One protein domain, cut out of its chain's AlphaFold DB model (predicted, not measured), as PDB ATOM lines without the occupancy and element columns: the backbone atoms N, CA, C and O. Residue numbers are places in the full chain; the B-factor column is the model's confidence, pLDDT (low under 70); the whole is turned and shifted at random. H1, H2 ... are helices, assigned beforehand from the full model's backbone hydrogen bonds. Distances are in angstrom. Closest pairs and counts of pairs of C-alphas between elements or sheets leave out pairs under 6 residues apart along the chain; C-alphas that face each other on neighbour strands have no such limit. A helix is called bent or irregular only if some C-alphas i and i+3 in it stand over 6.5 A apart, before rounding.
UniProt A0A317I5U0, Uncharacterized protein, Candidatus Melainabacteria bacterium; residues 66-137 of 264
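What this domain is: This is residues 66 to 137 of the 264 residues of an uncharacterized protein of Candidatus Melainabacteria bacterium (UniProt A0A317I5U0). Two helical hairpins, H1 with H2 and H3 with H4, are joined by a tight turn into a slab of four helices that folds back at each link. H3 packs on H2 and on the first part of H1, while H4 covers H3 on the side away from H1, so that H1 and H4 lie toward opposite ends of the slab. The printed part has 72 residues with four named helices in the order H1, H2, H3, H4 and no named strand, and its class is all helix. It is compact, with a radius of gyration of the C-alphas of 11.1 A, and its spans of 33 by 26 by 15 A make it only just flat.

Where its parts are: After Ser 66, H1 takes residues 67 to 79, from C-alpha 67 at (45.442, 1.997, 28.985), and measures 18.7 A from first to last C-alpha. H2, residues 87 to 99, measures 17.8 A. H3, residues 103 to 115, measures 18.7 A and begins with C-alpha 103 at (44.140, 3.706, 38.157). H4, residues 123 to 135, measures 17.9 A and ends with C-alpha 135 at (43.051, -0.006, 46.132). No helix is bent.

How they stand to each other: H3 is the hub, touching the three other helices. H1, H2 and H3 form an up and down bundle, each helix running against the one before it. H1 and H2, a helical hairpin, touch at a shallow tilt of 19 degrees, opposite ways; their closest C-alphas, of Gly 74 and Ala 90, are 4.0 A apart. H2 and H3, also a helical hairpin, touch at a steep tilt of 41 degrees, opposite ways, with the C-alphas of Ala 98 and Gln 106 closest at 4.4 A. H1 touches H3 with residues 67 to 71 alone, and H3 touches H1 with residues 104 to 105 alone; the closest C-alphas, of Trp 71 and Gly 105, are 5.4 A apart. These two run the same way at a shallow tilt of 33 degrees, only just short of steep. H3 and H4, the third helical hairpin, touch at a shallow tilt of 19 degrees, opposite ways, with the C-alphas of Gly 110 and Ala 126 closest at 3.9 A. H2 and H4 are near each other, with 5 pairs of C-alphas within 10 A, and H1 and H4 are apart. In H1, H2, H3 and H4 every O i to N i+4 pair is within hydrogen-bond range.

The domain as a whole: The two C-alphas farthest apart are those of Pro 84 and Asp 135, at 33.1 A. The C-alphas of Ser 66 and Asn 137, the first and last printed, are 20.3 A apart. The printed part has no cut. The link from H2 to H3 is tight, with 3 residues, and those from H1 to H2 and from H3 to H4 are short, with 7 residues each. The mean pLDDT of the printed part is 96.9, and no printed residue is under 70.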
ATOM      1  N   SER A  66      47.544   1.767  24.564       95.19
ATOM      2  CA  SER A  66      47.760   1.387  25.959       95.19
ATOM      3  C   SER A  66      46.662   1.986  26.855       95.19
ATOM      4  O   SER A  66      46.019   2.971  26.479       95.19
ATOM      5  N   PRO A  67      46.427   1.437  28.060       96.12
ATOM      6  CA  PRO A  67      45.442   1.997  28.985       96.12
ATOM      7  C   PRO A  67      45.726   3.460  29.351       96.12
ATOM      8  O   PRO A  67      44.791   4.234  29.554       96.12
ATOM      9  N   GLU A  68      46.997   3.855  29.385       95.81
ATOM     10  CA  GLU A  68      47.405   5.241  29.604       95.81
ATOM     11  C   GLU A  68      47.090   6.125  28.392       95.81
ATOM     12  O   GLU A  68      46.487   7.182  28.563       95.81
ATOM     13  N   ASP A  69      47.379   5.665  27.169       96.06
ATOM     14  CA  ASP A  69      47.035   6.401  25.940       96.06
ATOM     15  C   ASP A  69      45.525   6.607  25.802       96.06
ATOM     16  O   ASP A  69      45.070   7.649  25.331       96.06
ATOM     17  N   LEU A  70      44.732   5.607  26.198       97.12
ATOM     18  CA  LEU A  70      43.274   5.699  26.215       97.12
ATOM     19  C   LEU A  70      42.809   6.775  27.200       97.12
ATOM     20  O   LEU A  70      41.971   7.603  26.851       97.12
ATOM     21  N   TRP A  71      43.377   6.808  28.407       97.12
ATOM     22  CA  TRP A  71      43.063   7.854  29.377       97.12
ATOM     23  C   TRP A  71      43.476   9.241  28.874       97.12
ATOM     24  O   TRP A  71      42.661  10.156  28.921       97.12
ATOM     25  N   GLN A  72      44.674   9.394  28.305       96.31
ATOM     26  CA  GLN A  72      45.138  10.671  27.750       96.31
ATOM     27  C   GLN A  72      44.231  11.182  26.624       96.31
ATOM     28  O   GLN A  72      43.850  12.350  26.609       96.31
ATOM     29  N   GLN A  73      43.813  10.304  25.710       95.19
ATOM     30  CA  GLN A  73      42.836  10.670  24.680       95.19
ATOM     31  C   GLN A  73      41.492  11.075  25.297       95.19
ATOM     32  O   GLN A  73      40.862  12.026  24.832       95.19
ATOM     33  N   GLY A  74      41.059  10.382  26.355       96.38
ATOM     34  CA  GLY A  74      39.863  10.745  27.112       96.38
ATOM     35  C   GLY A  74      39.957  12.158  27.690       96.38
ATOM     36  O   GLY A  74      39.018  12.937  27.531       96.38
ATOM     37  N   VAL A  75      41.114  12.527  28.251       94.31
ATOM     38  CA  VAL A  75      41.399  13.885  28.746       94.31
ATOM     39  C   VAL A  75      41.298  14.907  27.614       94.31
ATOM     40  O   VAL A  75      40.652  15.942  27.781       94.31
ATOM     41  N   SER A  76      41.873  14.617  26.443       93.94
ATOM     42  CA  SER A  76      41.784  15.513  25.284       93.94
ATOM     43  C   SER A  76      40.340  15.795  24.876       93.94
ATOM     44  O   SER A  76      39.995  16.955  24.662       93.94
ATOM     45  N   TYR A  77      39.487  14.767  24.822       95.75
ATOM     46  CA  TYR A  77      38.062  14.938  24.522       95.75
ATOM     47  C   TYR A  77      37.285  15.605  25.658       95.75
ATOM     48  O   TYR A  77      36.373  16.373  25.383       95.75
ATOM     49  N   GLN A  78      37.635  15.363  26.921       93.06
ATOM     50  CA  GLN A  78      36.948  15.983  28.055       93.06
ATOM     51  C   GLN A  78      37.148  17.504  28.105       93.06
ATOM     52  O   GLN A  78      36.240  18.213  28.520       93.06
ATOM     53  N   PHE A  79      38.332  17.994  27.731       91.69
ATOM     54  CA  PHE A  79      38.689  19.415  27.846       91.69
ATOM     55  C   PHE A  79      38.832  20.130  26.494       91.69
ATOM     56  O   PHE A  79      39.180  21.307  26.446       91.69
ATOM     57  N   GLY A  80      38.617  19.425  25.384       91.88
ATOM     58  CA  GLY A  80      38.750  19.983  24.041       91.88
ATOM     59  C   GLY A  80      40.194  20.333  23.635       91.88
ATOM     60  O   GLY A  80      40.431  21.288  22.891       91.88
ATOM     61  N   HIS A  81      41.194  19.599  24.134       88.44
ATOM     62  CA  HIS A  81      42.603  19.848  23.808       88.44
ATOM     63  C   HIS A  81      42.963  19.211  22.462       88.44
ATOM     64  O   HIS A  81      43.176  18.005  22.371       88.44
ATOM     65  N   GLY A  82      43.041  20.026  21.408       88.19
ATOM     66  CA  GLY A  82      43.390  19.564  20.056       88.19
ATOM     67  C   GLY A  82      42.272  18.798  19.330       88.19
ATOM     68  O   GLY A  82      42.429  18.458  18.160       88.19
ATOM     69  N   VAL A  83      41.135  18.575  19.994       91.88
ATOM     70  CA  VAL A  83      39.894  17.986  19.464       91.88
ATOM     71  C   VAL A  83      38.693  18.743  20.044       91.88
ATOM     72  O   VAL A  83      38.846  19.365  21.090       91.88
ATOM     73  N   PRO A  84      37.505  18.736  19.414       95.31
ATOM     74  CA  PRO A  84      36.298  19.268  20.048       95.31
ATOM     75  C   PRO A  84      35.971  18.529  21.351       95.31
ATOM     76  O   PRO A  84      36.181  17.318  21.436       95.31
ATOM     77  N   GLU A  85      35.440  19.257  22.336       95.38
ATOM     78  CA  GLU A  85      34.936  18.657  23.575       95.38
ATOM     79  C   GLU A  85      33.842  17.623  23.263       95.38
ATOM     80  O   GLU A  85      32.918  17.897  22.493       95.38
ATOM     81  N   ASP A  86      33.967  16.428  23.841       97.06
ATOM     82  CA  ASP A  86      33.044  15.308  23.644       97.06
ATOM     83  C   ASP A  86      33.087  14.371  24.865       97.06
ATOM     84  O   ASP A  86      33.946  13.488  24.986       97.06
ATOM     85  N   PHE A  87      32.157  14.570  25.802       95.50
ATOM     86  CA  PHE A  87      32.105  13.765  27.024       95.50
ATOM     87  C   PHE A  87      31.740  12.300  26.769       95.50
ATOM     88  O   PHE A  87      32.218  11.434  27.502       95.50
ATOM     89  N   ASP A  88      30.952  11.997  25.734       97.44
ATOM     90  CA  ASP A  88      30.569  10.618  25.412       97.44
ATOM     91  C   ASP A  88      31.799   9.822  24.948       97.44
ATOM     92  O   ASP A  88      32.041   8.691  25.393       97.44
ATOM     93  N   ARG A  89      32.649  10.435  24.110       96.94
ATOM     94  CA  ARG A  89      33.945   9.852  23.729       96.94
ATOM     95  C   ARG A  89      34.896   9.749  24.909       96.94
ATOM     96  O   ARG A  89      35.525   8.701  25.066       96.94
ATOM     97  N   ALA A  90      34.987  10.787  25.741       97.38
ATOM     98  CA  ALA A  90      35.835  10.767  26.930       97.38
ATOM     99  C   ALA A  90      35.470   9.595  27.855       97.38
ATOM    100  O   ALA A  90      36.338   8.806  28.223       97.38
ATOM    101  N   VAL A  91      34.178   9.401  28.144       98.38
ATOM    102  CA  VAL A  91      33.672   8.266  28.934       98.38
ATOM    103  C   VAL A  91      34.046   6.931  28.306       98.38
ATOM    104  O   VAL A  91      34.491   6.032  29.019       98.38
ATOM    105  N   SER A  92      33.851   6.771  26.996       98.19
ATOM    106  CA  SER A  92      34.172   5.519  26.299       98.19
ATOM    107  C   SER A  92      35.656   5.160  26.430       98.19
ATOM    108  O   SER A  92      36.005   4.008  26.700       98.19
ATOM    109  N   LEU A  93      36.534   6.154  26.302       98.19
ATOM    110  CA  LEU A  93      37.981   5.994  26.429       98.19
ATOM    111  C   LEU A  93      38.410   5.725  27.876       98.19
ATOM    112  O   LEU A  93      39.173   4.791  28.131       98.19
ATOM    113  N   TYR A  94      37.862   6.470  28.839       98.31
ATOM    114  CA  TYR A  94      38.093   6.221  30.261       98.31
ATOM    115  C   TYR A  94      37.612   4.844  30.688       98.31
ATOM    116  O   TYR A  94      38.299   4.183  31.458       98.31
ATOM    117  N   ARG A  95      36.480   4.367  30.161       98.62
ATOM    118  CA  ARG A  95      35.983   3.017  30.429       98.62
ATOM    119  C   ARG A  95      36.945   1.948  29.953       98.62
ATOM    120  O   ARG A  95      37.310   1.096  30.753       98.62
ATOM    121  N   GLN A  96      37.411   2.034  28.711       98.19
ATOM    122  CA  GLN A  96      38.401   1.088  28.197       98.19
ATOM    123  C   GLN A  96      39.679   1.116  29.051       98.19
ATOM    124  O   GLN A  96      40.132   0.079  29.530       98.19
ATOM    125  N   SER A  97      40.214   2.308  29.337       97.88
ATOM    126  CA  SER A  97      41.378   2.483  30.215       97.88
ATOM    127  C   SER A  97      41.178   1.860  31.610       97.88
ATOM    128  O   SER A  97      42.025   1.106  32.103       97.88
ATOM    129  N   ALA A  98      40.029   2.125  32.233       98.19
ATOM    130  CA  ALA A  98      39.674   1.659  33.568       98.19
ATOM    131  C   ALA A  98      39.472   0.138  33.639       98.19
ATOM    132  O   ALA A  98      39.868  -0.494  34.623       98.19
ATOM    133  N   GLU A  99      38.858  -0.449  32.607       97.94
ATOM    134  CA  GLU A  99      38.639  -1.893  32.460       97.94
ATOM    135  C   GLU A  99      39.953  -2.647  32.240       97.94
ATOM    136  O   GLU A  99      40.110  -3.757  32.745       97.94
ATOM    137  N   HIS A 100      40.940  -2.007  31.608       97.12
ATOM    138  CA  HIS A 100      42.319  -2.496  31.564       97.12
ATOM    139  C   HIS A 100      43.111  -2.269  32.865       97.12
ATOM    140  O   HIS A 100      44.293  -2.603  32.936       97.12
ATOM    141  N   GLY A 101      42.474  -1.737  33.912       97.00
ATOM    142  CA  GLY A 101      43.055  -1.630  35.246       97.00
ATOM    143  C   GLY A 101      43.834  -0.345  35.514       97.00
ATOM    144  O   GLY A 101      44.392  -0.214  36.598       97.00
ATOM    145  N   PHE A 102      43.869   0.627  34.600       98.31
ATOM    146  CA  PHE A 102      44.633   1.855  34.829       98.31
ATOM    147  C   PHE A 102      43.979   2.740  35.897       98.31
ATOM    148  O   PHE A 102      42.844   3.189  35.732       98.31
ATOM    149  N   ALA A 103      44.696   3.014  36.991       98.00
ATOM    150  CA  ALA A 103      44.140   3.706  38.157       98.00
ATOM    151  C   ALA A 103      43.605   5.117  37.838       98.00
ATOM    152  O   ALA A 103      42.525   5.474  38.305       98.00
ATOM    153  N   HIS A 104      44.299   5.899  37.001       97.44
ATOM    154  CA  HIS A 104      43.810   7.223  36.588       97.44
ATOM    155  C   HIS A 104      42.581   7.122  35.676       97.44
ATOM    156  O   HIS A 104      41.664   7.926  35.800       97.44
ATOM    157  N   GLY A 105      42.504   6.095  34.820       98.00
ATOM    158  CA  GLY A 105      41.302   5.798  34.033       98.00
ATOM    159  C   GLY A 105      40.103   5.471  34.924       98.00
ATOM    160  O   GLY A 105      39.001   5.963  34.692       98.00
ATOM    161  N   GLN A 106      40.326   4.699  35.990       98.75
ATOM    162  CA  GLN A 106      39.304   4.390  36.992       98.75
ATOM    163  C   GLN A 106      38.854   5.649  37.742       98.75
ATOM    164  O   GLN A 106      37.656   5.898  37.833       98.75
ATOM    165  N   ALA A 107      39.784   6.476  38.228       98.00
ATOM    166  CA  ALA A 107      39.439   7.741  38.875       98.00
ATOM    167  C   ALA A 107      38.662   8.670  37.924       98.00
ATOM    168  O   ALA A 107      37.593   9.157  38.283       98.00
ATOM    169  N   ALA A 108      39.125   8.836  36.683       98.50
ATOM    170  CA  ALA A 108      38.455   9.662  35.684       98.50
ATOM    171  C   ALA A 108      37.031   9.171  35.395       98.50
ATOM    172  O   ALA A 108      36.088   9.957  35.455       98.50
ATOM    173  N   LEU A 109      36.834   7.867  35.172       98.56
ATOM    174  CA  LEU A 109      35.496   7.313  34.966       98.56
ATOM    175  C   LEU A 109      34.592   7.520  36.192       98.56
ATOM    176  O   LEU A 109      33.414   7.840  36.038       98.56
ATOM    177  N   GLY A 110      35.139   7.384  37.403       98.50
ATOM    178  CA  GLY A 110      34.411   7.682  38.633       98.50
ATOM    179  C   GLY A 110      33.940   9.139  38.699       98.50
ATOM    180  O   GLY A 110      32.785   9.386  39.042       98.50
ATOM    181  N   ILE A 111      34.781  10.094  38.284       98.25
ATOM    182  CA  ILE A 111      34.423  11.520  38.181       98.25
ATOM    183  C   ILE A 111      33.286  11.719  37.170       98.25
ATOM    184  O   ILE A 111      32.330  12.437  37.465       98.25
ATOM    185  N   MET A 112      33.338  11.054  36.009       98.31
ATOM    186  CA  MET A 112      32.271  11.155  35.002       98.31
ATOM    187  C   MET A 112      30.918  10.719  35.570       98.31
ATOM    188  O   MET A 112      29.925  11.425  35.401       98.31
ATOM    189  N   TYR A 113      30.885   9.613  36.317       98.62
ATOM    190  CA  TYR A 113      29.682   9.155  37.017       98.62
ATOM    191  C   TYR A 113      29.256  10.080  38.161       98.62
ATOM    192  O   TYR A 113      28.062  10.302  38.351       98.62
ATOM    193  N   GLN A 114      30.200  10.646  38.914       97.50
ATOM    194  CA  GLN A 114      29.899  11.560  40.016       97.50
ATOM    195  C   GLN A 114      29.178  12.823  39.532       97.50
ATOM    196  O   GLN A 114      28.269  13.298  40.212       97.50
ATOM    197  N   PHE A 115      29.568  13.369  38.378       95.62
ATOM    198  CA  PHE A 115      28.995  14.608  37.841       95.62
ATOM    199  C   PHE A 115      27.961  14.392  36.732       95.62
ATOM    200  O   PHE A 115      27.255  15.330  36.375       95.62
ATOM    201  N   GLY A 116      27.830  13.171  36.213       96.12
ATOM    202  CA  GLY A 116      26.924  12.868  35.109       96.12
ATOM    203  C   GLY A 116      27.375  13.472  33.773       96.12
ATOM    204  O   GLY A 116      26.549  13.911  32.976       96.12
ATOM    205  N   HIS A 117      28.685  13.550  33.534       94.88
ATOM    206  CA  HIS A 117      29.232  14.022  32.261       94.88
ATOM    207  C   HIS A 117      29.357  12.843  31.293       94.88
ATOM    208  O   HIS A 117      30.041  11.872  31.602       94.88
ATOM    209  N   GLY A 118      28.676  12.891  30.144       95.19
ATOM    210  CA  GLY A 118      28.671  11.803  29.145       95.19
ATOM    211  C   GLY A 118      28.045  10.475  29.616       95.19
ATOM    212  O   GLY A 118      28.011   9.491  28.883       95.19
ATOM    213  N   VAL A 119      27.554  10.420  30.858       97.50
ATOM    214  CA  VAL A 119      26.810   9.307  31.464       97.50
ATOM    215  C   VAL A 119      25.758   9.866  32.419       97.50
ATOM    216  O   VAL A 119      25.943  10.963  32.939       97.50
ATOM    217  N   PRO A 120      24.672   9.135  32.721       98.25
ATOM    218  CA  PRO A 120      23.808   9.489  33.840       98.25
ATOM    219  C   PRO A 120      24.603   9.552  35.150       98.25
ATOM    220  O   PRO A 120      25.455   8.697  35.401       98.25
ATOM    221  N   GLN A 121      24.309  10.547  35.989       97.88
ATOM    222  CA  GLN A 121      24.928  10.659  37.306       97.88
ATOM    223  C   GLN A 121      24.606   9.422  38.156       97.88
ATOM    224  O   GLN A 121      23.439   9.075  38.338       97.88
ATOM    225  N   ASP A 122      25.642   8.793  38.710       98.50
ATOM    226  CA  ASP A 122      25.520   7.634  39.590       98.50
ATOM    227  C   ASP A 122      26.671   7.603  40.605       98.50
ATOM    228  O   ASP A 122      27.799   7.193  40.321       98.50
ATOM    229  N   TYR A 123      26.379   8.015  41.838       97.44
ATOM    230  CA  TYR A 123      27.369   7.999  42.913       97.44
ATOM    231  C   TYR A 123      27.806   6.588  43.323       97.44
ATOM    232  O   TYR A 123      28.923   6.422  43.811       97.44
ATOM    233  N   SER A 124      26.961   5.572  43.134       98.62
ATOM    234  CA  SER A 124      27.311   4.190  43.474       98.62
ATOM    235  C   SER A 124      28.336   3.642  42.483       98.62
ATOM    236  O   SER A 124      29.288   2.977  42.891       98.62
ATOM    237  N   GLU A 125      28.187   3.952  41.193       98.62
ATOM    238  CA  GLU A 125      29.214   3.653  40.187       98.62
ATOM    239  C   GLU A 125      30.497   4.447  40.439       98.62
ATOM    240  O   GLU A 125      31.582   3.863  40.425       98.62
ATOM    241  N   ALA A 126      30.395   5.741  40.760       98.62
ATOM    242  CA  ALA A 126      31.559   6.557  41.100       98.62
ATOM    243  C   ALA A 126      32.380   5.939  42.245       98.62
ATOM    244  O   ALA A 126      33.588   5.746  42.107       98.62
ATOM    245  N   VAL A 127      31.722   5.521  43.335       98.81
ATOM    246  CA  VAL A 127      32.376   4.837  44.463       98.81
ATOM    247  C   VAL A 127      33.088   3.563  44.021       98.81
ATOM    248  O   VAL A 127      34.219   3.336  44.449       98.81
ATOM    249  N   LYS A 128      32.471   2.727  43.177       98.81
ATOM    250  CA  LYS A 128      33.109   1.485  42.699       98.81
ATOM    251  C   LYS A 128      34.417   1.781  41.971       98.81
ATOM    252  O   LYS A 128      35.408   1.084  42.189       98.81
ATOM    253  N   TRP A 129      34.433   2.802  41.119       98.75
ATOM    254  CA  TRP A 129      35.623   3.171  40.358       98.75
ATOM    255  C   TRP A 129      36.685   3.863  41.218       98.75
ATOM    256  O   TRP A 129      37.858   3.496  41.131       98.75
ATOM    257  N   PHE A 130      36.290   4.763  42.121       98.81
ATOM    258  CA  PHE A 130      37.213   5.359  43.089       98.81
ATOM    259  C   PHE A 130      37.822   4.322  44.030       98.81
ATOM    260  O   PHE A 130      39.014   4.399  44.310       98.81
ATOM    261  N   GLN A 131      37.052   3.320  44.468       98.88
ATOM    262  CA  GLN A 131      37.568   2.217  45.281       98.88
ATOM    263  C   GLN A 131      38.653   1.441  44.535       98.88
ATOM    264  O   GLN A 131      39.731   1.255  45.086       98.88
ATOM    265  N   LYS A 132      38.429   1.079  43.264       98.81
ATOM    266  CA  LYS A 132      39.460   0.408  42.453       98.81
ATOM    267  C   LYS A 132      40.732   1.254  42.313       98.81
ATOM    268  O   LYS A 132      41.828   0.720  42.446       98.81
ATOM    269  N   ALA A 133      40.599   2.565  42.096       98.56
ATOM    270  CA  ALA A 133      41.751   3.464  42.017       98.56
ATOM    271  C   ALA A 133      42.488   3.572  43.368       98.56
ATOM    272  O   ALA A 133      43.717   3.503  43.424       98.56
ATOM    273  N   ALA A 134      41.742   3.692  44.469       98.62
ATOM    274  CA  ALA A 134      42.279   3.774  45.824       98.62
ATOM    275  C   ALA A 134      42.981   2.479  46.269       98.62
ATOM    276  O   ALA A 134      44.006   2.552  46.952       98.62
ATOM    277  N   ASP A 135      42.465   1.315  45.862       98.75
ATOM    278  CA  ASP A 135      43.051  -0.006  46.132       98.75
ATOM    279  C   ASP A 135      44.398  -0.192  45.420       98.75
ATOM    280  O   ASP A 135      45.266  -0.916  45.905       98.75
ATOM    281  N   GLN A 136      44.614   0.529  44.316       98.44
ATOM    282  CA  GLN A 136      45.909   0.647  43.635       98.44
ATOM    283  C   GLN A 136      46.818   1.728  44.243       98.44
ATOM    284  O   GLN A 136      47.830   2.104  43.657       98.44
ATOM    285  N   ASN A 137      46.463   2.232  45.425       98.44
ATOM    286  CA  ASN A 137      47.166   3.277  46.159       98.44
ATOM    287  C   ASN A 137      47.240   4.640  45.442       98.44
ATOM    288  O   ASN A 137      48.060   5.472  45.819       98.44
TER     289      ASN A 137